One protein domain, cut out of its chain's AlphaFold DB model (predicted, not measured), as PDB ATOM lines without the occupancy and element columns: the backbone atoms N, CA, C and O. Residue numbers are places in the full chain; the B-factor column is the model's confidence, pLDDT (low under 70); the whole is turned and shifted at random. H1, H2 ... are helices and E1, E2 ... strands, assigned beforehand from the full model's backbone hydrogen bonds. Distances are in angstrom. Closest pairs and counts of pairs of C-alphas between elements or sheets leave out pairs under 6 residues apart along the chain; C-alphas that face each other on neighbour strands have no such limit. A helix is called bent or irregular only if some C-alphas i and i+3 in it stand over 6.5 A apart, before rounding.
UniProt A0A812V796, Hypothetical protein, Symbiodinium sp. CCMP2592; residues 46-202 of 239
ATOM      1  N   CYS A  46     -12.342 -12.268  52.440       89.50
ATOM      2  CA  CYS A  46     -11.713 -12.633  53.703       89.50
ATOM      3  C   CYS A  46     -10.726 -13.772  53.423       89.50
ATOM      4  O   CYS A  46     -11.181 -14.788  52.894       89.50
ATOM      5  N   PRO A  47      -9.423 -13.625  53.734       84.31
ATOM      6  CA  PRO A  47      -8.464 -14.713  53.572       84.31
ATOM      7  C   PRO A  47      -9.003 -16.008  54.186       84.31
ATOM      8  O   PRO A  47      -9.664 -15.968  55.224       84.31
ATOM      9  N   ASP A  48      -8.794 -17.128  53.497       80.81
ATOM     10  CA  ASP A  48      -9.255 -18.472  53.886       80.81
ATOM     11  C   ASP A  48     -10.783 -18.688  53.945       80.81
ATOM     12  O   ASP A  48     -11.240 -19.800  54.208       80.81
ATOM     13  N   ASN A  49     -11.601 -17.668  53.663       88.75
ATOM     14  CA  ASN A  49     -13.060 -17.762  53.743       88.75
ATOM     15  C   ASN A  49     -13.761 -17.089  52.558       88.75
ATOM     16  O   ASN A  49     -14.679 -16.277  52.710       88.75
ATOM     17  N   PHE A  50     -13.306 -17.407  51.348       93.94
ATOM     18  CA  PHE A  50     -14.029 -17.030  50.144       93.94
ATOM     19  C   PHE A  50     -13.863 -18.052  49.024       93.94
ATOM     20  O   PHE A  50     -12.870 -18.778  48.928       93.94
ATOM     21  N   PHE A  51     -14.868 -18.067  48.153       94.69
ATOM     22  CA  PHE A  51     -14.964 -18.955  47.012       94.69
ATOM     23  C   PHE A  51     -15.107 -18.149  45.717       94.69
ATOM     24  O   PHE A  51     -15.898 -17.210  45.634       94.69
ATOM     25  N   ALA A  52     -14.353 -18.518  44.685       95.81
ATOM     26  CA  ALA A  52     -14.396 -17.877  43.377       95.81
ATOM     27  C   ALA A  52     -14.714 -18.893  42.275       95.81
ATOM     28  O   ALA A  52     -13.949 -19.821  42.007       95.81
ATOM     29  N   MET A  53     -15.838 -18.690  41.587       95.44
ATOM     30  CA  MET A  53     -16.253 -19.533  40.470       95.44
ATOM     31  C   MET A  53     -15.887 -18.897  39.125       95.44
ATOM     32  O   MET A  53     -16.374 -17.826  38.765       95.44
ATOM     33  N   PHE A  54     -15.083 -19.603  38.339       94.25
ATOM     34  CA  PHE A  54     -14.607 -19.195  37.025       94.25
ATOM     35  C   PHE A  54     -15.370 -19.921  35.916       94.25
ATOM     36  O   PHE A  54     -15.192 -21.116  35.677       94.25
ATOM     37  N   ALA A  55     -16.194 -19.170  35.183       85.12
ATOM     38  CA  ALA A  55     -16.903 -19.651  34.001       85.12
ATOM     39  C   ALA A  55     -16.229 -19.126  32.723       85.12
ATOM     40  O   ALA A  55     -16.610 -18.092  32.172       85.12
ATOM     41  N   VAL A  56     -15.208 -19.834  32.233       88.44
ATOM     42  CA  VAL A  56     -14.549 -19.472  30.967       88.44
ATOM     43  C   VAL A  56     -15.470 -19.788  29.786       88.44
ATOM     44  O   VAL A  56     -16.158 -20.812  29.768       88.44
ATOM     45  N   MET A  57     -15.468 -18.923  28.767       86.06
ATOM     46  CA  MET A  57     -16.295 -19.049  27.561       86.06
ATOM     47  C   MET A  57     -16.083 -20.393  26.840       86.06
ATOM     48  O   MET A  57     -15.215 -20.546  25.981       86.06
ATOM     49  N   CYS A  58     -16.934 -21.371  27.144       85.50
ATOM     50  CA  CYS A  58     -16.802 -22.725  26.609       85.50
ATOM     51  C   CYS A  58     -17.021 -22.803  25.088       85.50
ATOM     52  O   CYS A  58     -16.475 -23.686  24.424       85.50
ATOM     53  N   SER A  59     -17.786 -21.876  24.502       86.38
ATOM     54  CA  SER A  59     -18.108 -21.903  23.072       86.38
ATOM     55  C   SER A  59     -16.866 -21.792  22.188       86.38
ATOM     56  O   SER A  59     -16.823 -22.454  21.156       86.38
ATOM     57  N   SER A  60     -15.822 -21.062  22.600       90.19
ATOM     58  CA  SER A  60     -14.580 -20.979  21.818       90.19
ATOM     59  C   SER A  60     -13.735 -22.249  21.919       90.19
ATOM     60  O   SER A  60     -13.174 -22.684  20.915       90.19
ATOM     61  N   PHE A  61     -13.683 -22.867  23.103       93.19
ATOM     62  CA  PHE A  61     -12.805 -24.001  23.404       93.19
ATOM     63  C   PHE A  61     -13.425 -25.378  23.130       93.19
ATOM     64  O   PHE A  61     -12.713 -26.379  23.139       93.19
ATOM     65  N   THR A  62     -14.730 -25.480  22.884       92.88
ATOM     66  CA  THR A  62     -15.364 -26.776  22.594       92.88
ATOM     67  C   THR A  62     -15.024 -27.312  21.204       92.88
ATOM     68  O   THR A  62     -14.932 -26.571  20.227       92.88
ATOM     69  N   LYS A  63     -14.972 -28.646  21.083       89.12
ATOM     70  CA  LYS A  63     -14.835 -29.352  19.797       89.12
ATOM     71  C   LYS A  63     -15.853 -28.910  18.738       89.12
ATOM     72  O   LYS A  63     -15.526 -28.912  17.555       89.12
ATOM     73  N   MET A  64     -17.066 -28.516  19.141       85.56
ATOM     74  CA  MET A  64     -18.083 -28.021  18.203       85.56
ATOM     75  C   MET A  64     -17.603 -26.786  17.440       85.56
ATOM     76  O   MET A  64     -17.928 -26.650  16.272       85.56
ATOM     77  N   ASN A  65     -16.776 -25.935  18.052       87.81
ATOM     78  CA  ASN A  65     -16.227 -24.747  17.410       87.81
ATOM     79  C   ASN A  65     -14.850 -24.971  16.769       87.81
ATOM     80  O   ASN A  65     -14.250 -24.022  16.271       87.81
ATOM     81  N   ALA A  66     -14.320 -26.198  16.731       90.31
ATOM     82  CA  ALA A  66     -12.986 -26.470  16.183       90.31
ATOM     83  C   ALA A  66     -12.856 -26.064  14.701       90.31
ATOM     84  O   ALA A  66     -11.827 -25.536  14.286       90.31
ATOM     85  N   GLY A  67     -13.916 -26.235  13.902       89.44
ATOM     86  CA  GLY A  67     -13.901 -25.879  12.477       89.44
ATOM     87  C   GLY A  67     -13.736 -24.377  12.217       89.44
ATOM     88  O   GLY A  67     -13.031 -23.991  11.276       89.44
ATOM     89  N   THR A  68     -14.352 -23.546  13.065       89.19
ATOM     90  CA  THR A  68     -14.310 -22.080  12.969       89.19
ATOM     91  C   THR A  68     -13.138 -21.507  13.750       89.19
ATOM     92  O   THR A  68     -12.376 -20.740  13.190       89.19
ATOM     93  N   SER A  69     -12.933 -21.909  15.004       93.19
ATOM     94  CA  SER A  69     -11.812 -21.424  15.825       93.19
ATOM     95  C   SER A  69     -10.442 -21.921  15.363       93.19
ATOM     96  O   SER A  69      -9.430 -21.360  15.771       93.19
ATOM     97  N   LYS A  70     -10.401 -22.995  14.560       95.56
ATOM     98  CA  LYS A  70      -9.185 -23.752  14.215       95.56
ATOM     99  C   LYS A  70      -8.439 -24.303  15.434       95.56
ATOM    100  O   LYS A  70      -7.271 -24.662  15.324       95.56
ATOM    101  N   ARG A  71      -9.110 -24.399  16.588       96.25
ATOM    102  CA  ARG A  71      -8.529 -24.985  17.793       96.25
ATOM    103  C   ARG A  71      -8.472 -26.506  17.695       96.25
ATOM    104  O   ARG A  71      -9.403 -27.159  17.225       96.25
ATOM    105  N   SER A  72      -7.393 -27.072  18.210       96.50
ATOM    106  CA  SER A  72      -7.210 -28.507  18.415       96.50
ATOM    107  C   SER A  72      -6.410 -28.744  19.698       96.50
ATOM    108  O   SER A  72      -5.994 -27.795  20.356       96.50
ATOM    109  N   LYS A  73      -6.168 -30.004  20.070       96.12
ATOM    110  CA  LYS A  73      -5.292 -30.312  21.213       96.12
ATOM    111  C   LYS A  73      -3.845 -29.852  20.986       96.12
ATOM    112  O   LYS A  73      -3.187 -29.447  21.933       96.12
ATOM    113  N   CYS A  74      -3.373 -29.891  19.737       96.88
ATOM    114  CA  CYS A  74      -2.022 -29.460  19.355       96.88
ATOM    115  C   CYS A  74      -1.947 -27.963  19.018       96.88
ATOM    116  O   CYS A  74      -0.863 -27.399  18.964       96.88
ATOM    117  N   SER A  75      -3.091 -27.323  18.777       96.81
ATOM    118  CA  SER A  75      -3.210 -25.886  18.525       96.81
ATOM    119  C   SER A  75      -4.372 -25.337  19.344       96.81
ATOM    120  O   SER A  75      -5.446 -25.018  18.837       96.81
ATOM    121  N   SER A  76      -4.191 -25.315  20.660       97.06
ATOM    122  CA  SER A  76      -5.241 -24.939  21.610       97.06
ATOM    123  C   SER A  76      -5.559 -23.448  21.580       97.06
ATOM    124  O   SER A  76      -6.682 -23.085  21.917       97.06
ATOM    125  N   MET A  77      -4.630 -22.603  21.118       97.62
ATOM    126  CA  MET A  77      -4.821 -21.158  20.919       97.62
ATOM    127  C   MET A  77      -5.741 -20.826  19.734       97.62
ATOM    128  O   MET A  77      -6.417 -19.799  19.759       97.62
ATOM    129  N   GLY A  78      -5.822 -21.715  18.736       96.56
ATOM    130  CA  GLY A  78      -6.635 -21.513  17.537       96.56
ATOM    131  C   GLY A  78      -6.079 -20.437  16.604       96.56
ATOM    132  O   GLY A  78      -4.906 -20.083  16.666       96.56
ATOM    133  N   PHE A  79      -6.930 -19.931  15.712       96.69
ATOM    134  CA  PHE A  79      -6.577 -18.864  14.778       96.69
ATOM    135  C   PHE A  79      -6.989 -17.498  15.333       96.69
ATOM    136  O   PHE A  79      -8.150 -17.098  15.227       96.69
ATOM    137  N   ASP A  80      -6.031 -16.793  15.937       96.12
ATOM    138  CA  ASP A  80      -6.275 -15.560  16.701       96.12
ATOM    139  C   ASP A  80      -6.819 -14.395  15.856       96.12
ATOM    140  O   ASP A  80      -7.501 -13.515  16.372       96.12
ATOM    141  N   ALA A  81      -6.632 -14.433  14.533       95.06
ATOM    142  CA  ALA A  81      -7.215 -13.439  13.629       95.06
ATOM    143  C   ALA A  81      -8.758 -13.430  13.648       95.06
ATOM    144  O   ALA A  81      -9.378 -12.472  13.181       95.06
ATOM    145  N   PHE A  82      -9.409 -14.469  14.190       92.12
ATOM    146  CA  PHE A  82     -10.839 -14.424  14.471       92.12
ATOM    147  C   PHE A  82     -11.117 -13.690  15.793       92.12
ATOM    148  O   PHE A  82     -10.693 -14.165  16.848       92.12
ATOM    149  N   PRO A  83     -11.923 -12.606  15.799       90.62
ATOM    150  CA  PRO A  83     -12.182 -11.826  17.012       90.62
ATOM    151  C   PRO A  83     -12.723 -12.642  18.194       90.62
ATOM    152  O   PRO A  83     -12.370 -12.376  19.335       90.62
ATOM    153  N   SER A  84     -13.546 -13.665  17.940       89.06
ATOM    154  CA  SER A  84     -14.065 -14.553  18.992       89.06
ATOM    155  C   SER A  84     -12.999 -15.479  19.591       89.06
ATOM    156  O   SER A  84     -13.128 -15.904  20.740       89.06
ATOM    157  N   VAL A  85     -11.950 -15.806  18.832       94.50
ATOM    158  CA  VAL A  85     -10.802 -16.585  19.314       94.50
ATOM    159  C   VAL A  85      -9.931 -15.694  20.191       94.50
ATOM    160  O   VAL A  85      -9.732 -16.047  21.352       94.50
ATOM    161  N   SER A  86      -9.546 -14.516  19.694       95.06
ATOM    162  CA  SER A  86      -8.732 -13.546  20.440       95.06
ATOM    163  C   SER A  86      -9.407 -13.066  21.725       95.06
ATOM    164  O   SER A  86      -8.816 -13.116  22.805       95.06
ATOM    165  N   TYR A  87     -10.698 -12.725  21.664       93.44
ATOM    166  CA  TYR A  87     -11.482 -12.365  22.849       93.44
ATOM    167  C   TYR A  87     -11.509 -13.503  23.881       93.44
ATOM    168  O   TYR A  87     -11.339 -13.272  25.077       93.44
ATOM    169  N   SER A  88     -11.680 -14.749  23.434       94.38
ATOM    170  CA  SER A  88     -11.696 -15.902  24.334       94.38
ATOM    171  C   SER A  88     -10.318 -16.244  24.908       94.38
ATOM    172  O   SER A  88     -10.258 -16.721  26.038       94.38
ATOM    173  N   ASN A  89      -9.236 -16.018  24.155       96.31
ATOM    174  CA  ASN A  89      -7.865 -16.155  24.649       96.31
ATOM    175  C   ASN A  89      -7.628 -15.138  25.766       96.31
ATOM    176  O   ASN A  89      -7.332 -15.525  26.889       96.31
ATOM    177  N   LYS A  90      -7.910 -13.855  25.506       95.94
ATOM    178  CA  LYS A  90      -7.793 -12.781  26.502       95.94
ATOM    179  C   LYS A  90      -8.607 -13.051  27.774       95.94
ATOM    180  O   LYS A  90      -8.104 -12.822  28.873       95.94
ATOM    181  N   LEU A  91      -9.830 -13.571  27.634       95.25
ATOM    182  CA  LEU A  91     -10.675 -13.922  28.779       95.25
ATOM    183  C   LEU A  91     -10.030 -15.021  29.632       95.25
ATOM    184  O   LEU A  91     -10.057 -14.939  30.860       95.25
ATOM    185  N   LEU A  92      -9.454 -16.039  28.986       96.31
ATOM    186  CA  LEU A  92      -8.758 -17.124  29.669       96.31
ATOM    187  C   LEU A  92      -7.492 -16.622  30.375       96.31
ATOM    188  O   LEU A  92      -7.329 -16.922  31.552       96.31
ATOM    189  N   GLU A  93      -6.655 -15.815  29.714       97.50
ATOM    190  CA  GLU A  93      -5.460 -15.213  30.333       97.50
ATOM    191  C   GLU A  93      -5.824 -14.431  31.603       97.50
ATOM    192  O   GLU A  93      -5.227 -14.612  32.662       97.50
ATOM    193  N   ARG A  94      -6.871 -13.599  31.526       97.12
ATOM    194  CA  ARG A  94      -7.365 -12.841  32.681       97.12
ATOM    195  C   ARG A  94      -7.910 -13.753  33.775       97.12
ATOM    196  O   ARG A  94      -7.627 -13.521  34.942       97.12
ATOM    197  N   SER A  95      -8.642 -14.802  33.412       97.00
ATOM    198  CA  SER A  95      -9.153 -15.777  34.384       97.00
ATOM    199  C   SER A  95      -8.015 -16.503  35.111       97.00
ATOM    200  O   SER A  95      -8.099 -16.683  36.318       97.00
ATOM    201  N   VAL A  96      -6.932 -16.857  34.409       97.88
ATOM    202  CA  VAL A  96      -5.731 -17.465  35.009       97.88
ATOM    203  C   VAL A  96      -5.078 -16.524  36.025       97.88
ATOM    204  O   VAL A  96      -4.754 -16.950  37.129       97.88
ATOM    205  N   LEU A  97      -4.938 -15.234  35.700       98.19
ATOM    206  CA  LEU A  97      -4.408 -14.243  36.648       98.19
ATOM    207  C   LEU A  97      -5.278 -14.113  37.903       98.19
ATOM    208  O   LEU A  97      -4.755 -14.021  39.012       98.19
ATOM    209  N   LEU A  98      -6.601 -14.133  37.745       97.75
ATOM    210  CA  LEU A  98      -7.519 -14.102  38.883       97.75
ATOM    211  C   LEU A  98      -7.425 -15.389  39.718       97.75
ATOM    212  O   LEU A  98      -7.465 -15.298  40.938       97.75
ATOM    213  N   ILE A  99      -7.243 -16.565  39.106       98.00
ATOM    214  CA  ILE A  99      -7.025 -17.829  39.836       98.00
ATOM    215  C   ILE A  99      -5.743 -17.771  40.672       98.00
ATOM    216  O   ILE A  99      -5.757 -18.173  41.838       98.00
ATOM    217  N   TYR A 100      -4.653 -17.226  40.121       98.25
ATOM    218  CA  TYR A 100      -3.437 -16.980  40.898       98.25
ATOM    219  C   TYR A 100      -3.699 -16.076  42.098       98.25
ATOM    220  O   TYR A 100      -3.266 -16.392  43.202       98.25
ATOM    221  N   LEU A 101      -4.437 -14.982  41.895       97.75
ATOM    222  CA  LEU A 101      -4.767 -14.048  42.965       97.75
ATOM    223  C   LEU A 101      -5.624 -14.703  44.059       97.75
ATOM    224  O   LEU A 101      -5.334 -14.525  45.236       97.75
ATOM    225  N   VAL A 102      -6.639 -15.491  43.684       97.31
ATOM    226  CA  VAL A 102      -7.461 -16.248  44.644       97.31
ATOM    227  C   VAL A 102      -6.588 -17.206  45.452       97.31
ATOM    228  O   VAL A 102      -6.680 -17.229  46.675       97.31
ATOM    229  N   THR A 103      -5.704 -17.945  44.776       96.75
ATOM    230  CA  THR A 103      -4.806 -18.910  45.424       96.75
ATOM    231  C   THR A 103      -3.829 -18.223  46.380       96.75
ATOM    232  O   THR A 103      -3.616 -18.705  47.488       96.75
ATOM    233  N   ALA A 104      -3.267 -17.075  45.988       96.25
ATOM    234  CA  ALA A 104      -2.334 -16.307  46.813       96.25
ATOM    235  C   ALA A 104      -2.972 -15.746  48.099       96.25
ATOM    236  O   ALA A 104      -2.267 -15.512  49.074       96.25
ATOM    237  N   LEU A 105      -4.293 -15.543  48.105       96.12
ATOM    238  CA  LEU A 105      -5.060 -15.074  49.264       96.12
ATOM    239  C   LEU A 105      -5.644 -16.219  50.116       96.12
ATOM    240  O   LEU A 105      -6.458 -15.953  50.998       96.12
ATOM    241  N   GLY A 106      -5.298 -17.479  49.829       95.50
ATOM    242  CA  GLY A 106      -5.854 -18.646  50.529       95.50
ATOM    243  C   GLY A 106      -7.314 -18.960  50.174       95.50
ATOM    244  O   GLY A 106      -7.954 -19.787  50.815       95.50
ATOM    245  N   GLY A 107      -7.874 -18.312  49.148       95.88
ATOM    246  CA  GLY A 107      -9.243 -18.566  48.708       95.88
ATOM    247  C   GLY A 107      -9.391 -19.889  47.960       95.88
ATOM    248  O   GLY A 107      -8.439 -20.420  47.382       95.88
ATOM    249  N   THR A 108     -10.622 -20.395  47.895       96.81
ATOM    250  CA  THR A 108     -10.958 -21.544  47.046       96.81
ATOM    251  C   THR A 108     -11.422 -21.066  45.677       96.81
ATOM    252  O   THR A 108     -12.249 -20.162  45.573       96.81
ATOM    253  N   TRP A 109     -10.948 -21.689  44.602       97.50
ATOM    254  CA  TRP A 109     -11.441 -21.427  43.252       97.50
ATOM    255  C   TRP A 109     -11.999 -22.679  42.591       97.50
ATOM    256  O   TRP A 109     -11.628 -23.802  42.920       97.50
ATOM    257  N   PHE A 110     -12.888 -22.488  41.623       97.56
ATOM    258  CA  PHE A 110     -13.480 -23.558  40.830       97.56
ATOM    259  C   PHE A 110     -13.604 -23.121  39.375       97.56
ATOM    260  O   PHE A 110     -14.253 -22.117  39.090       97.56
ATOM    261  N   LEU A 111     -13.007 -23.865  38.445       97.31
ATOM    262  CA  LEU A 111     -13.103 -23.612  37.007       97.31
ATOM    263  C   LEU A 111     -13.761 -24.798  36.313       97.31
ATOM    264  O   LEU A 111     -13.182 -25.879  36.255       97.31
ATOM    265  N   GLU A 112     -14.943 -24.582  35.739       96.00
ATOM    266  CA  GLU A 112     -15.722 -25.608  35.040       96.00
ATOM    267  C   GLU A 112     -15.602 -25.482  33.520       96.00
ATOM    268  O   GLU A 112     -15.595 -24.378  32.968       96.00
ATOM    269  N   GLN A 113     -15.530 -26.626  32.836       95.38
ATOM    270  CA  GLN A 113     -15.623 -26.729  31.383       95.38
ATOM    271  C   GLN A 113     -16.357 -28.003  30.919       95.38
ATOM    272  O   GLN A 113     -16.312 -29.058  31.556       95.38
ATOM    273  N   PRO A 114     -16.953 -27.989  29.713       95.31
ATOM    274  CA  PRO A 114     -17.462 -29.211  29.103       95.31
ATOM    275  C   PRO A 114     -16.317 -30.174  28.754       95.31
ATOM    276  O   PRO A 114     -15.260 -29.747  28.295       95.31
ATOM    277  N   SER A 115     -16.551 -31.494  28.812       94.69
ATOM    278  CA  SER A 115     -15.494 -32.500  28.575       94.69
ATOM    279  C   SER A 115     -14.868 -32.518  27.181       94.69
ATOM    280  O   SER A 115     -13.877 -33.203  26.959       94.69
ATOM    281  N   GLN A 116     -15.448 -31.798  26.225       93.38
ATOM    282  CA  GLN A 116     -14.893 -31.639  24.879       93.38
ATOM    283  C   GLN A 116     -14.118 -30.327  24.706       93.38
ATOM    284  O   GLN A 116     -13.785 -29.968  23.574       93.38
ATOM    285  N   SER A 117     -13.907 -29.577  25.788       95.69
ATOM    286  CA  SER A 117     -13.122 -28.349  25.786       95.69
ATOM    287  C   SER A 117     -11.637 -28.662  25.607       95.69
ATOM    288  O   SER A 117     -11.124 -29.597  26.218       95.69
ATOM    289  N   VAL A 118     -10.943 -27.865  24.795       97.00
ATOM    290  CA  VAL A 118      -9.481 -27.926  24.644       97.00
ATOM    291  C   VAL A 118      -8.739 -27.008  25.623       97.00
ATOM    292  O   VAL A 118      -7.534 -26.826  25.478       97.00
ATOM    293  N   LEU A 119      -9.436 -26.423  26.604       96.50
ATOM    294  CA  LEU A 119      -8.850 -25.508  27.589       96.50
ATOM    295  C   LEU A 119      -7.678 -26.140  28.361       96.50
ATOM    296  O   LEU A 119      -6.664 -25.476  28.545       96.50
ATOM    297  N   GLU A 120      -7.747 -27.434  28.703       96.94
ATOM    298  CA  GLU A 120      -6.645 -28.175  29.356       96.94
ATOM    299  C   GLU A 120      -5.337 -28.202  28.528       96.94
ATOM    300  O   GLU A 120      -4.257 -28.491  29.045       96.94
ATOM    301  N   TYR A 121      -5.413 -27.910  27.223       97.75
ATOM    302  CA  TYR A 121      -4.261 -27.842  26.319       97.75
ATOM    303  C   TYR A 121      -3.728 -26.417  26.140       97.75
ATOM    304  O   TYR A 121      -2.738 -26.224  25.434       97.75
ATOM    305  N   TYR A 122      -4.383 -25.407  26.715       97.88
ATOM    306  CA  TYR A 122      -4.007 -24.010  26.532       97.88
ATOM    307  C   TYR A 122      -2.702 -23.682  27.286       97.88
ATOM    308  O   TYR A 122      -2.605 -24.030  28.466       97.88
ATOM    309  N   PRO A 123      -1.698 -23.026  26.657       98.31
ATOM    310  CA  PRO A 123      -0.362 -22.881  27.244       98.31
ATOM    311  C   PRO A 123      -0.348 -22.221  28.624       98.31
ATOM    312  O   PRO A 123       0.193 -22.800  29.562       98.31
ATOM    313  N   THR A 124      -0.994 -21.063  28.786       98.19
ATOM    314  CA  THR A 124      -1.013 -20.344  30.071       98.19
ATOM    315  C   THR A 124      -1.750 -21.122  31.155       98.19
ATOM    316  O   THR A 124      -1.314 -21.147  32.300       98.19
ATOM    317  N   PHE A 125      -2.828 -21.827  30.804       98.06
ATOM    318  CA  PHE A 125      -3.561 -22.651  31.764       98.06
ATOM    319  C   PHE A 125      -2.710 -23.836  32.243       98.06
ATOM    320  O   PHE A 125      -2.644 -24.112  33.435       98.06
ATOM    321  N   ARG A 126      -1.977 -24.494  31.336       98.12
ATOM    322  CA  ARG A 126      -1.015 -25.544  31.704       98.12
ATOM    323  C   ARG A 126       0.124 -25.020  32.558       98.12
ATOM    324  O   ARG A 126       0.501 -25.677  33.520       98.12
ATOM    325  N   LYS A 127       0.656 -23.850  32.203       98.38
ATOM    326  CA  LYS A 127       1.679 -23.183  33.003       98.38
ATOM    327  C   LYS A 127       1.158 -22.902  34.412       98.38
ATOM    328  O   LYS A 127       1.862 -23.206  35.357       98.38
ATOM    329  N   MET A 128      -0.081 -22.434  34.545       98.38
ATOM    330  CA  MET A 128      -0.727 -22.237  35.843       98.38
ATOM    331  C   MET A 128      -0.804 -23.521  36.666       98.38
ATOM    332  O   MET A 128      -0.398 -23.519  37.820       98.38
ATOM    333  N   LEU A 129      -1.257 -24.629  36.078       98.19
ATOM    334  CA  LEU A 129      -1.285 -25.919  36.776       98.19
ATOM    335  C   LEU A 129       0.116 -26.369  37.225       98.19
ATOM    336  O   LEU A 129       0.276 -26.837  38.347       98.19
ATOM    337  N   LEU A 130       1.127 -26.205  36.364       98.44
ATOM    338  CA  LEU A 130       2.517 -26.548  36.676       98.44
ATOM    339  C   LEU A 130       3.099 -25.657  37.780       98.44
ATOM    340  O   LEU A 130       3.765 -26.156  38.681       98.44
ATOM    341  N   ASP A 131       2.857 -24.350  37.715       98.38
ATOM    342  CA  ASP A 131       3.344 -23.390  38.703       98.38
ATOM    343  C   ASP A 131       2.710 -23.678  40.079       98.38
ATOM    344  O   ASP A 131       3.424 -23.719  41.078       98.38
ATOM    345  N   LEU A 132       1.405 -23.983  40.135       97.81
ATOM    346  CA  LEU A 132       0.729 -24.409  41.367       97.81
ATOM    347  C   LEU A 132       1.306 -25.719  41.921       97.81
ATOM    348  O   LEU A 132       1.616 -25.793  43.109       97.81
ATOM    349  N   PHE A 133       1.525 -26.719  41.064       97.81
ATOM    350  CA  PHE A 133       2.154 -27.983  41.455       97.81
ATOM    351  C   PHE A 133       3.567 -27.781  42.020       97.81
ATOM    352  O   PHE A 133       3.919 -28.371  43.037       97.81
ATOM    353  N   ASN A 134       4.376 -26.918  41.401       98.19
ATOM    354  CA  ASN A 134       5.742 -26.653  41.857       98.19
ATOM    355  C   ASN A 134       5.791 -25.940  43.216       98.19
ATOM    356  O   ASN A 134       6.759 -26.114  43.953       98.19
ATOM    357  N   VAL A 135       4.779 -25.127  43.539       97.50
ATOM    358  CA  VAL A 135       4.725 -24.365  44.797       97.50
ATOM    359  C   VAL A 135       4.079 -25.167  45.931       97.50
ATOM    360  O   VAL A 135       4.562 -25.110  47.056       97.50
ATOM    361  N   GLN A 136       2.996 -25.898  45.656       96.75
ATOM    362  CA  GLN A 136       2.155 -26.544  46.679       96.75
ATOM    363  C   GLN A 136       2.202 -28.084  46.649       96.75
ATOM    364  O   GLN A 136       1.703 -28.728  47.567       96.75
ATOM    365  N   GLY A 137       2.817 -28.692  45.631       97.19
ATOM    366  CA  GLY A 137       2.949 -30.143  45.491       97.19
ATOM    367  C   GLY A 137       1.778 -30.821  44.770       97.19
ATOM    368  O   GLY A 137       1.020 -30.198  44.026       97.19
ATOM    369  N   GLY A 138       1.651 -32.138  44.968       95.31
ATOM    370  CA  GLY A 138       0.673 -32.982  44.265       95.31
ATOM    371  C   GLY A 138      -0.793 -32.651  44.548       95.31
ATOM    372  O   GLY A 138      -1.635 -32.889  43.689       95.31
ATOM    373  N   ASP A 139      -1.070 -32.038  45.697       96.31
ATOM    374  CA  ASP A 139      -2.423 -31.702  46.156       96.31
ATOM    375  C   ASP A 139      -2.801 -30.236  45.870       96.31
ATOM    376  O   ASP A 139      -3.802 -29.732  46.371       96.31
ATOM    377  N   ALA A 140      -2.007 -29.533  45.053       97.19
ATOM    378  CA  ALA A 140      -2.246 -28.133  44.694       97.19
ATOM    379  C   ALA A 140      -3.542 -27.930  43.894       97.19
ATOM    380  O   ALA A 140      -4.208 -26.897  43.995       97.19
ATOM    381  N   VAL A 141      -3.872 -28.900  43.034       98.00
ATOM    382  CA  VAL A 141      -5.021 -28.833  42.132       98.00
ATOM    383  C   VAL A 141      -5.667 -30.202  42.000       98.00
ATOM    384  O   VAL A 141      -5.031 -31.173  41.601       98.00
ATOM    385  N   PHE A 142      -6.972 -30.238  42.230       98.25
ATOM    386  CA  PHE A 142      -7.831 -31.392  42.038       98.25
ATOM    387  C   PHE A 142      -8.642 -31.228  40.752       98.25
ATOM    388  O   PHE A 142      -9.129 -30.135  40.441       98.25
ATOM    389  N   ASP A 143      -8.832 -32.324  40.018       97.69
ATOM    390  CA  ASP A 143      -9.755 -32.390  38.892       97.69
ATOM    391  C   ASP A 143     -10.882 -33.390  39.153       97.69
ATOM    392  O   ASP A 143     -10.709 -34.432  39.782       97.69
ATOM    393  N   THR A 144     -12.071 -33.079  38.650       97.75
ATOM    394  CA  THR A 144     -13.209 -33.997  38.710       97.75
ATOM    395  C   THR A 144     -13.978 -33.983  37.405       97.75
ATOM    396  O   THR A 144     -13.911 -33.032  36.620       97.75
ATOM    397  N   ARG A 145     -14.759 -35.037  37.168       97.56
ATOM    398  CA  ARG A 145     -15.640 -35.159  36.006       97.56
ATOM    399  C   ARG A 145     -16.991 -35.684  36.446       97.56
ATOM    400  O   ARG A 145     -17.051 -36.672  37.166       97.56
ATOM    401  N   TRP A 146     -18.063 -35.096  35.931       97.19
ATOM    402  CA  TRP A 146     -19.426 -35.502  36.277       97.19
ATOM    403  C   TRP A 146     -20.379 -35.395  35.090       97.19
ATOM    404  O   TRP A 146     -20.044 -34.843  34.032       97.19
ATOM    405  N   TRP A 147     -21.579 -35.948  35.255       95.75
ATOM    406  CA  TRP A 147     -22.665 -35.814  34.294       95.75
ATOM    407  C   TRP A 147     -23.627 -34.728  34.757       95.75
ATOM    408  O   TRP A 147     -24.248 -34.853  35.803       95.75
ATOM    409  N   MET A 148     -23.845 -33.690  33.951       93.69
ATOM    410  CA  MET A 148     -24.767 -32.607  34.323       93.69
ATOM    411  C   MET A 148     -26.200 -33.086  34.581       93.69
ATOM    412  O   MET A 148     -26.926 -32.453  35.339       93.69
ATOM    413  N   CYS A 149     -26.631 -34.199  33.973       93.56
ATOM    414  CA  CYS A 149     -27.976 -34.714  34.224       93.56
ATOM    415  C   CYS A 149     -28.160 -35.383  35.590       93.56
ATOM    416  O   CYS A 149     -29.295 -35.514  36.030       93.56
ATOM    417  N   GLN A 150     -27.076 -35.709  36.302       93.94
ATOM    418  CA  GLN A 150     -27.143 -36.050  37.730       93.94
ATOM    419  C   GLN A 150     -27.567 -34.842  38.588       93.94
ATOM    420  O   GLN A 150     -28.131 -35.011  39.661       93.94
ATOM    421  N   TYR A 151     -27.388 -33.625  38.062       93.69
ATOM    422  CA  TYR A 151     -27.786 -32.353  38.671       93.69
ATOM    423  C   TYR A 151     -29.011 -31.736  37.973       93.69
ATOM    424  O   TYR A 151     -29.155 -30.519  37.892       93.69
ATOM    425  N   GLY A 152     -29.888 -32.571  37.401       90.75
ATOM    426  CA  GLY A 152     -31.161 -32.135  36.815       90.75
ATOM    427  C   GLY A 152     -31.091 -31.593  35.382       90.75
ATOM    428  O   GLY A 152     -32.119 -31.207  34.826       90.75
ATOM    429  N   ALA A 153     -29.921 -31.580  34.729       88.94
ATOM    430  CA  ALA A 153     -29.865 -31.210  33.315       88.94
ATOM    431  C   ALA A 153     -30.598 -32.248  32.432       88.94
ATOM    432  O   ALA A 153     -30.489 -33.451  32.661       88.94
ATOM    433  N   PRO A 154     -31.276 -31.835  31.347       87.12
ATOM    434  CA  PRO A 154     -32.064 -32.755  30.523       87.12
ATOM    435  C   PRO A 154     -31.213 -33.722  29.687       87.12
ATOM    436  O   PRO A 154     -31.717 -34.730  29.203       87.12
ATOM    437  N   THR A 155     -29.928 -33.416  29.481       86.31
ATOM    438  CA  THR A 155     -29.035 -34.209  28.625       86.31
ATOM    439  C   THR A 155     -27.811 -34.690  29.400       86.31
ATOM    440  O   THR A 155     -27.301 -33.953  30.248       86.31
ATOM    441  N   PRO A 156     -27.277 -35.885  29.081       91.94
ATOM    442  CA  PRO A 156     -26.067 -36.414  29.702       91.94
ATOM    443  C   PRO A 156     -24.825 -35.732  29.123       91.94
ATOM    444  O   PRO A 156     -24.051 -36.318  28.364       91.94
ATOM    445  N   LYS A 157     -24.655 -34.446  29.431       90.69
ATOM    446  CA  LYS A 157     -23.462 -33.686  29.064       90.69
ATOM    447  C   LYS A 157     -22.402 -33.909  30.136       90.69
ATOM    448  O   LYS A 157     -22.628 -33.596  31.303       90.69
ATOM    449  N   ARG A 158     -21.259 -34.461  29.732       94.88
ATOM    450  CA  ARG A 158     -20.111 -34.643  30.622       94.88
ATOM    451  C   ARG A 158     -19.343 -33.331  30.755       94.88
ATOM    452  O   ARG A 158     -19.102 -32.652  29.751       94.88
ATOM    453  N   HIS A 159     -19.014 -32.984  31.987       95.56
ATOM    454  CA  HIS A 159     -18.256 -31.798  32.365       95.56
ATOM    455  C   HIS A 159     -17.004 -32.221  33.140       95.56
ATOM    456  O   HIS A 159     -16.928 -33.351  33.635       95.56
ATOM    457  N   TYR A 160     -16.005 -31.351  33.170       96.94
ATOM    458  CA  TYR A 160     -14.889 -31.430  34.101       96.94
ATOM    459  C   TYR A 160     -14.705 -30.090  34.796       96.94
ATOM    460  O   TYR A 160     -15.150 -29.056  34.296       96.94
ATOM    461  N   ALA A 161     -14.023 -30.111  35.929       97.38
ATOM    462  CA  ALA A 161     -13.585 -28.898  36.585       97.38
ATOM    463  C   ALA A 161     -12.242 -29.095  37.269       97.38
ATOM    464  O   ALA A 161     -11.856 -30.228  37.553       97.38
ATOM    465  N   TYR A 162     -11.586 -27.970  37.523       98.25
ATOM    466  CA  TYR A 162     -10.386 -27.853  38.337       98.25
ATOM    467  C   TYR A 162     -10.691 -26.995  39.567       98.25
ATOM    468  O   TYR A 162     -11.488 -26.056  39.479       98.25
ATOM    469  N   SER A 163     -10.067 -27.308  40.696       98.19
ATOM    470  CA  SER A 163     -10.151 -26.535  41.937       98.19
ATOM    471  C   SER A 163      -8.907 -26.776  42.781       98.19
ATOM    472  O   SER A 163      -8.289 -27.828  42.662       98.19
ATOM    473  N   ASN A 164      -8.571 -25.852  43.673       97.75
ATOM    474  CA  ASN A 164      -7.604 -26.085  44.750       97.75
ATOM    475  C   ASN A 164      -8.234 -26.730  46.005       97.75
ATOM    476  O   ASN A 164      -7.606 -26.753  47.056       97.75
ATOM    477  N   SER A 165      -9.470 -27.240  45.922       97.06
ATOM    478  CA  SER A 165     -10.152 -27.939  47.018       97.06
ATOM    479  C   SER A 165     -10.557 -29.365  46.632       97.06
ATOM    480  O   SER A 165     -11.176 -29.594  45.588       97.06
ATOM    481  N   ASP A 166     -10.284 -30.320  47.525       97.56
ATOM    482  CA  ASP A 166     -10.663 -31.735  47.393       97.56
ATOM    483  C   ASP A 166     -12.191 -31.941  47.347       97.56
ATOM    484  O   ASP A 166     -12.691 -32.930  46.805       97.56
ATOM    485  N   LYS A 167     -12.967 -30.971  47.850       97.50
ATOM    486  CA  LYS A 167     -14.436 -30.997  47.851       97.50
ATOM    487  C   LYS A 167     -15.019 -31.033  46.447       97.50
ATOM    488  O   LYS A 167     -16.165 -31.447  46.278       97.50
ATOM    489  N   ILE A 168     -14.226 -30.702  45.425       97.56
ATOM    490  CA  ILE A 168     -14.613 -30.865  44.027       97.56
ATOM    491  C   ILE A 168     -15.010 -32.318  43.700       97.56
ATOM    492  O   ILE A 168     -15.875 -32.548  42.853       97.56
ATOM    493  N   TYR A 169     -14.464 -33.319  44.403       98.06
ATOM    494  CA  TYR A 169     -14.825 -34.723  44.196       98.06
ATOM    495  C   TYR A 169     -16.291 -35.036  44.516       98.06
ATOM    496  O   TYR A 169     -16.850 -35.955  43.916       98.06
ATOM    497  N   LEU A 170     -16.955 -34.221  45.347       97.00
ATOM    498  CA  LEU A 170     -18.389 -34.343  45.637       97.00
ATOM    499  C   LEU A 170     -19.271 -34.115  44.396       97.00
ATOM    500  O   LEU A 170     -20.433 -34.521  44.380       97.00
ATOM    501  N   LEU A 171     -18.730 -33.501  43.335       96.25
ATOM    502  CA  LEU A 171     -19.435 -33.362  42.058       96.25
ATOM    503  C   LEU A 171     -19.562 -34.688  41.294       96.25
ATOM    504  O   LEU A 171     -20.420 -34.838  40.425       96.25
ATOM    505  N   ASN A 172     -18.698 -35.664  41.569       96.88
ATOM    506  CA  ASN A 172     -18.691 -36.927  40.847       96.88
ATOM    507  C   ASN A 172     -19.598 -37.956  41.534       96.88
ATOM    508  O   ASN A 172     -19.157 -38.727  42.381       96.88
ATOM    509  N   GLN A 173     -20.854 -38.044  41.093       95.56
ATOM    510  CA  GLN A 173     -21.801 -39.081  41.536       95.56
ATOM    511  C   GLN A 173     -21.587 -40.447  40.840       95.56
ATOM    512  O   GLN A 173     -22.468 -41.307  40.833       95.56
ATOM    513  N   GLY A 174     -20.438 -40.660  40.194       94.69
ATOM    514  CA  GLY A 174     -20.066 -41.928  39.574       94.69
ATOM    515  C   GLY A 174     -20.703 -42.175  38.203       94.69
ATOM    516  O   GLY A 174     -20.826 -41.283  37.357       94.69
ATOM    517  N   LYS A 175     -21.046 -43.441  37.933       93.00
ATOM    518  CA  LYS A 175     -21.596 -43.870  36.637       93.00
ATOM    519  C   LYS A 175     -22.963 -43.229  36.392       93.00
ATOM    520  O   LYS A 175     -23.730 -42.990  37.314       93.00
ATOM    521  N   LEU A 176     -23.289 -42.992  35.126       90.81
ATOM    522  CA  LEU A 176     -24.587 -42.452  34.749       90.81
ATOM    523  C   LEU A 176     -25.689 -43.510  34.953       90.81
ATOM    524  O   LEU A 176     -25.853 -44.383  34.106       90.81
ATOM    525  N   TYR A 177     -26.427 -43.435  36.063       84.50
ATOM    526  CA  TYR A 177     -27.577 -44.309  36.363       84.50
ATOM    527  C   TYR A 177     -28.934 -43.645  36.079       84.50
ATOM    528  O   TYR A 177     -29.950 -44.326  35.945       84.50
ATOM    529  N   VAL A 178     -28.969 -42.314  35.970       77.38
ATOM    530  CA  VAL A 178     -30.200 -41.564  35.709       77.38
ATOM    531  C   VAL A 178     -30.607 -41.748  34.248       77.38
ATOM    532  O   VAL A 178     -29.811 -41.504  33.337       77.38
ATOM    533  N   LYS A 179     -31.869 -42.131  34.012       78.75
ATOM    534  CA  LYS A 179     -32.492 -42.031  32.686       78.75
ATOM    535  C   LYS A 179     -32.613 -40.550  32.326       78.75
ATOM    536  O   LYS A 179     -33.616 -39.908  32.615       78.75
ATOM    537  N   CYS A 180     -31.568 -39.995  31.729       80.94
ATOM    538  CA  CYS A 180     -31.617 -38.639  31.200       80.94
ATOM    539  C   CYS A 180     -32.594 -38.646  30.018       80.94
ATOM    540  O   CYS A 180     -32.647 -39.626  29.267       80.94
ATOM    541  N   GLY A 181     -33.421 -37.600  29.907       76.62
ATOM    542  CA  GLY A 181     -34.469 -37.531  28.890       76.62
ATOM    543  C   GLY A 181     -33.925 -37.859  27.500       76.62
ATOM    544  O   GLY A 181     -32.745 -37.624  27.211       76.62
ATOM    545  N   GLN A 182     -34.770 -38.427  26.629       72.44
ATOM    546  CA  GLN A 182     -34.370 -38.673  25.245       72.44
ATOM    547  C   GLN A 182     -33.778 -37.386  24.667       72.44
ATOM    548  O   GLN A 182     -34.382 -36.317  24.771       72.44
ATOM    549  N   ARG A 183     -32.579 -37.484  24.073       69.94
ATOM    550  CA  ARG A 183     -31.968 -36.349  23.378       69.94
ATOM    551  C   ARG A 183     -32.949 -35.883  22.317       69.94
ATOM    552  O   ARG A 183     -33.113 -36.541  21.294       69.94
ATOM    553  N   SER A 184     -33.573 -34.735  22.552       78.81
ATOM    554  CA  SER A 184     -34.323 -34.052  21.515       78.81
ATOM    555  C   SER A 184     -33.359 -33.790  20.368       78.81
ATOM    556  O   SER A 184     -32.339 -33.124  20.544       78.81
ATOM    557  N   GLN A 185     -33.640 -34.371  19.205       82.94
ATOM    558  CA  GLN A 185     -32.833 -34.142  18.020       82.94
ATOM    559  C   GLN A 185     -32.906 -32.649  17.695       82.94
ATOM    560  O   GLN A 185     -33.958 -32.162  17.293       82.94
ATOM    561  N   THR A 186     -31.818 -31.912  17.911       84.88
ATOM    562  CA  THR A 186     -31.761 -30.457  17.684       84.88
ATOM    563  C   THR A 186     -31.468 -30.119  16.227       84.88
ATOM    564  O   THR A 186     -31.862 -29.065  15.743       84.88
ATOM    565  N   VAL A 187     -30.819 -31.023  15.491       87.12
ATOM    566  CA  VAL A 187     -30.451 -30.807  14.089       87.12
ATOM    567  C   VAL A 187     -30.836 -32.021  13.247       87.12
ATOM    568  O   VAL A 187     -30.484 -33.160  13.559       87.12
ATOM    569  N   SER A 188     -31.549 -31.769  12.151       88.31
ATOM    570  CA  SER A 188     -31.793 -32.734  11.079       88.31
ATOM    571  C   SER A 188     -30.729 -32.541   9.995       88.31
ATOM    572  O   SER A 188     -30.497 -31.414   9.550       88.31
ATOM    573  N   ARG A 189     -30.098 -33.630   9.552       91.69
ATOM    574  CA  ARG A 189     -29.138 -33.624   8.439       91.69
ATOM    575  C   ARG A 189     -29.860 -34.065   7.171       91.69
ATOM    576  O   ARG A 189     -30.507 -35.107   7.173       91.69
ATOM    577  N   LYS A 190     -29.729 -33.294   6.096       93.38
ATOM    578  CA  LYS A 190     -30.286 -33.613   4.774       93.38
ATOM    579  C   LYS A 190     -29.182 -33.498   3.724       93.38
ATOM    580  O   LYS A 190     -28.263 -32.705   3.907       93.38
ATOM    581  N   ARG A 191     -29.236 -34.277   2.641       95.31
ATOM    582  CA  ARG A 191     -28.447 -33.981   1.432       95.31
ATOM    583  C   ARG A 191     -29.288 -33.090   0.522       95.31
ATOM    584  O   ARG A 191     -30.476 -33.357   0.365       95.31
ATOM    585  N   ASN A 192     -28.704 -32.025  -0.018       93.56
ATOM    586  CA  ASN A 192     -29.352 -31.227  -1.057       93.56
ATOM    587  C   ASN A 192     -29.276 -31.952  -2.419       93.56
ATOM    588  O   ASN A 192     -28.647 -33.005  -2.531       93.56
ATOM    589  N   ALA A 193     -29.902 -31.378  -3.451       93.56
ATOM    590  CA  ALA A 193     -29.884 -31.927  -4.811       93.56
ATOM    591  C   ALA A 193     -28.461 -32.066  -5.395       93.56
ATOM    592  O   ALA A 193     -28.205 -32.960  -6.190       93.56
ATOM    593  N   GLU A 194     -27.513 -31.239  -4.945       93.88
ATOM    594  CA  GLU A 194     -26.093 -31.283  -5.335       93.88
ATOM    595  C   GLU A 194     -25.283 -32.349  -4.567       93.88
ATOM    596  O   GLU A 194     -24.058 -32.397  -4.665       93.88
ATOM    597  N   GLY A 195     -25.922 -33.156  -3.713       92.19
ATOM    598  CA  GLY A 195     -25.252 -34.150  -2.869       92.19
ATOM    599  C   GLY A 195     -24.504 -33.578  -1.655       92.19
ATOM    600  O   GLY A 195     -23.949 -34.346  -0.862       92.19
ATOM    601  N   LYS A 196     -24.520 -32.254  -1.445       88.94
ATOM    602  CA  LYS A 196     -23.920 -31.589  -0.279       88.94
ATOM    603  C   LYS A 196     -24.779 -31.787   0.964       88.94
ATOM    604  O   LYS A 196     -26.007 -31.803   0.921       88.94
ATOM    605  N   GLN A 197     -24.119 -31.920   2.109       85.38
ATOM    606  CA  GLN A 197     -24.798 -32.053   3.395       85.38
ATOM    607  C   GLN A 197     -25.238 -30.689   3.920       85.38
ATOM    608  O   GLN A 197     -24.420 -29.796   4.123       85.38
ATOM    609  N   CYS A 198     -26.528 -30.567   4.203       84.94
ATOM    610  CA  CYS A 198     -27.152 -29.415   4.828       84.94
ATOM    611  C   CYS A 198     -27.674 -29.791   6.217       84.94
ATOM    612  O   CYS A 198     -28.071 -30.933   6.479       84.94
ATOM    613  N   TYR A 199     -27.698 -28.808   7.108       86.25
ATOM    614  CA  TYR A 199     -28.194 -28.950   8.470       86.25
ATOM    615  C   TYR A 199     -29.393 -28.026   8.650       86.25
ATOM    616  O   TYR A 199     -29.333 -26.849   8.307       86.25
ATOM    617  N   THR A 200     -30.484 -28.553   9.194       88.00
ATOM    618  CA  THR A 200     -31.686 -27.778   9.517       88.00
ATOM    619  C   THR A 200     -31.975 -27.938  10.998       88.00
ATOM    620  O   THR A 200     -32.052 -29.062  11.498       88.00
ATOM    621  N   GLY A 201     -32.110 -26.821  11.709       87.50
ATOM    622  CA  GLY A 201     -32.497 -26.831  13.115       87.50
ATOM    623  C   GLY A 201     -33.919 -27.344  13.290       87.50
ATOM    624  O   GLY A 201     -34.792 -27.041  12.482       87.50
ATOM    625  N   THR A 202     -34.153 -28.138  14.327       89.88
ATOM    626  CA  THR A 202     -35.505 -28.531  14.739       89.88
ATOM    627  C   THR A 202     -36.076 -27.497  15.712       89.88
ATOM    628  O   THR A 202     -35.370 -26.596  16.158       89.88
TER     629      THR A 202
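This is residues 46 to 202 of the 239 residues of the protein "Hypothetical protein" of Symbiodinium sp. CCMP2592 (UniProt A0A812V796). A strongly twisted sheet of four strands has the long helix H3 over one face and the short helix H6 over the other, while H4 runs side by side with H3. Away from this body, at the end of a long link, the hairpin of E5 and E6 makes a separate arm. The printed part has 157 residues, with six named helices and six named strands in the order E1 H1 H2 H3 E2 H4 E3 H5 E4 H6 E5 E6; its class is mixed, helices and strands. The large sheet is mixed, in the order E1, E2, E4, E3, and the small one, E5 beside E6, is antiparallel. The whole is only just loose, close to compact, with a radius of gyration of the C-alphas of 18.4 A, and spans 63 by 42 by 25 A.

E1, residues 51 to 54, begins with C-alpha 51 at (-14.964, -18.955, 47.012). H1, residues 58 to 61, and H2, residues 63 to 69, follow; H2 is irregular, with C-alphas 64 and 67 at 7.4 A. H3, residues 83 to 104, is the longest helix at 31.7 A, and its C-alpha 83 stands at (-12.182, -11.826, 17.012). E2, residues 108 to 114, measures 20.6 A, and H4, residues 123 to 136, 19.9 A. E3, residues 142 to 147, is 17.3 A long and is followed directly by H5, residues 148 to 151. E4, residues 158 to 163, is 17.1 A long. H6, residues 166 to 171, is neither bent nor irregular, but only just: C-alphas 166 and 169 are 6.0 A apart. E5, residues 187 to 191, and E6, residues 197 to 201, come last, with C-alpha 201 at (-32.497, -26.831, 13.115).

E1, an edge strand, is parallel to E2, with N 52 and O 108 at 2.8 A, within hydrogen-bond range. E1, H1, H2, H3 and E2 form a strand-helix-strand unit, two parallel neighbour strands with helices between them in the chain. H1 only grazes the sheet and only just touches H3, with 3 pairs of C-alphas within 8 A, the closest being Ser 60 and Val 85 at 6.3 A. H2 is not on the sheet. H3 lies over E1 and E2 at a height of 9.8 A over the sheet and runs along the strands, at 16 degrees to E1 on the local plane. H3 and H4 touch, the same way at a shallow tilt of 8 degrees, their closest C-alphas being Val 96 and Phe 125 at 6.5 A; H4 is not on the sheet. E2 and E4 are antiparallel, with N 111 and O 162 at 2.9 A. E2, H4 and E3 form a split strand-helix-strand unit, with E4 between its two strands, and its crossover is right-handed. E4 and E3 are antiparallel, with N 142 and O 163 at 2.8 A. H5 only grazes the sheet with residues 148 to 149. H6 is on the opposite face to H3, giving three layers, helices on both faces of a sheet; its height over the sheet is 7.4 A, and its closest C-alphas to E3 are Tyr 169 and Thr 144 at 5.8 A. E5 and E6 form an antiparallel hairpin, with N 188 and O 200 at 2.8 A, and E6 is apart from H6. Every O i to N i+4 pair is within hydrogen-bond range in H3 and H4; H2 has 1 of 3, with 2 of 4 O i to N i+3 pairs, H6 has 0 of 2, with 3 of 3, and H1 and H5 are too short for such a pair.

The two C-alphas farthest apart are those of Pro 47 and Ala 193, at 64.5 A. The printed part has no cut. The links from H2 to H3, 13 residues, and from H6 to E5, 15 residues, are long. The mean pLDDT of the printed part is 93.3, and residue 183 is under 70.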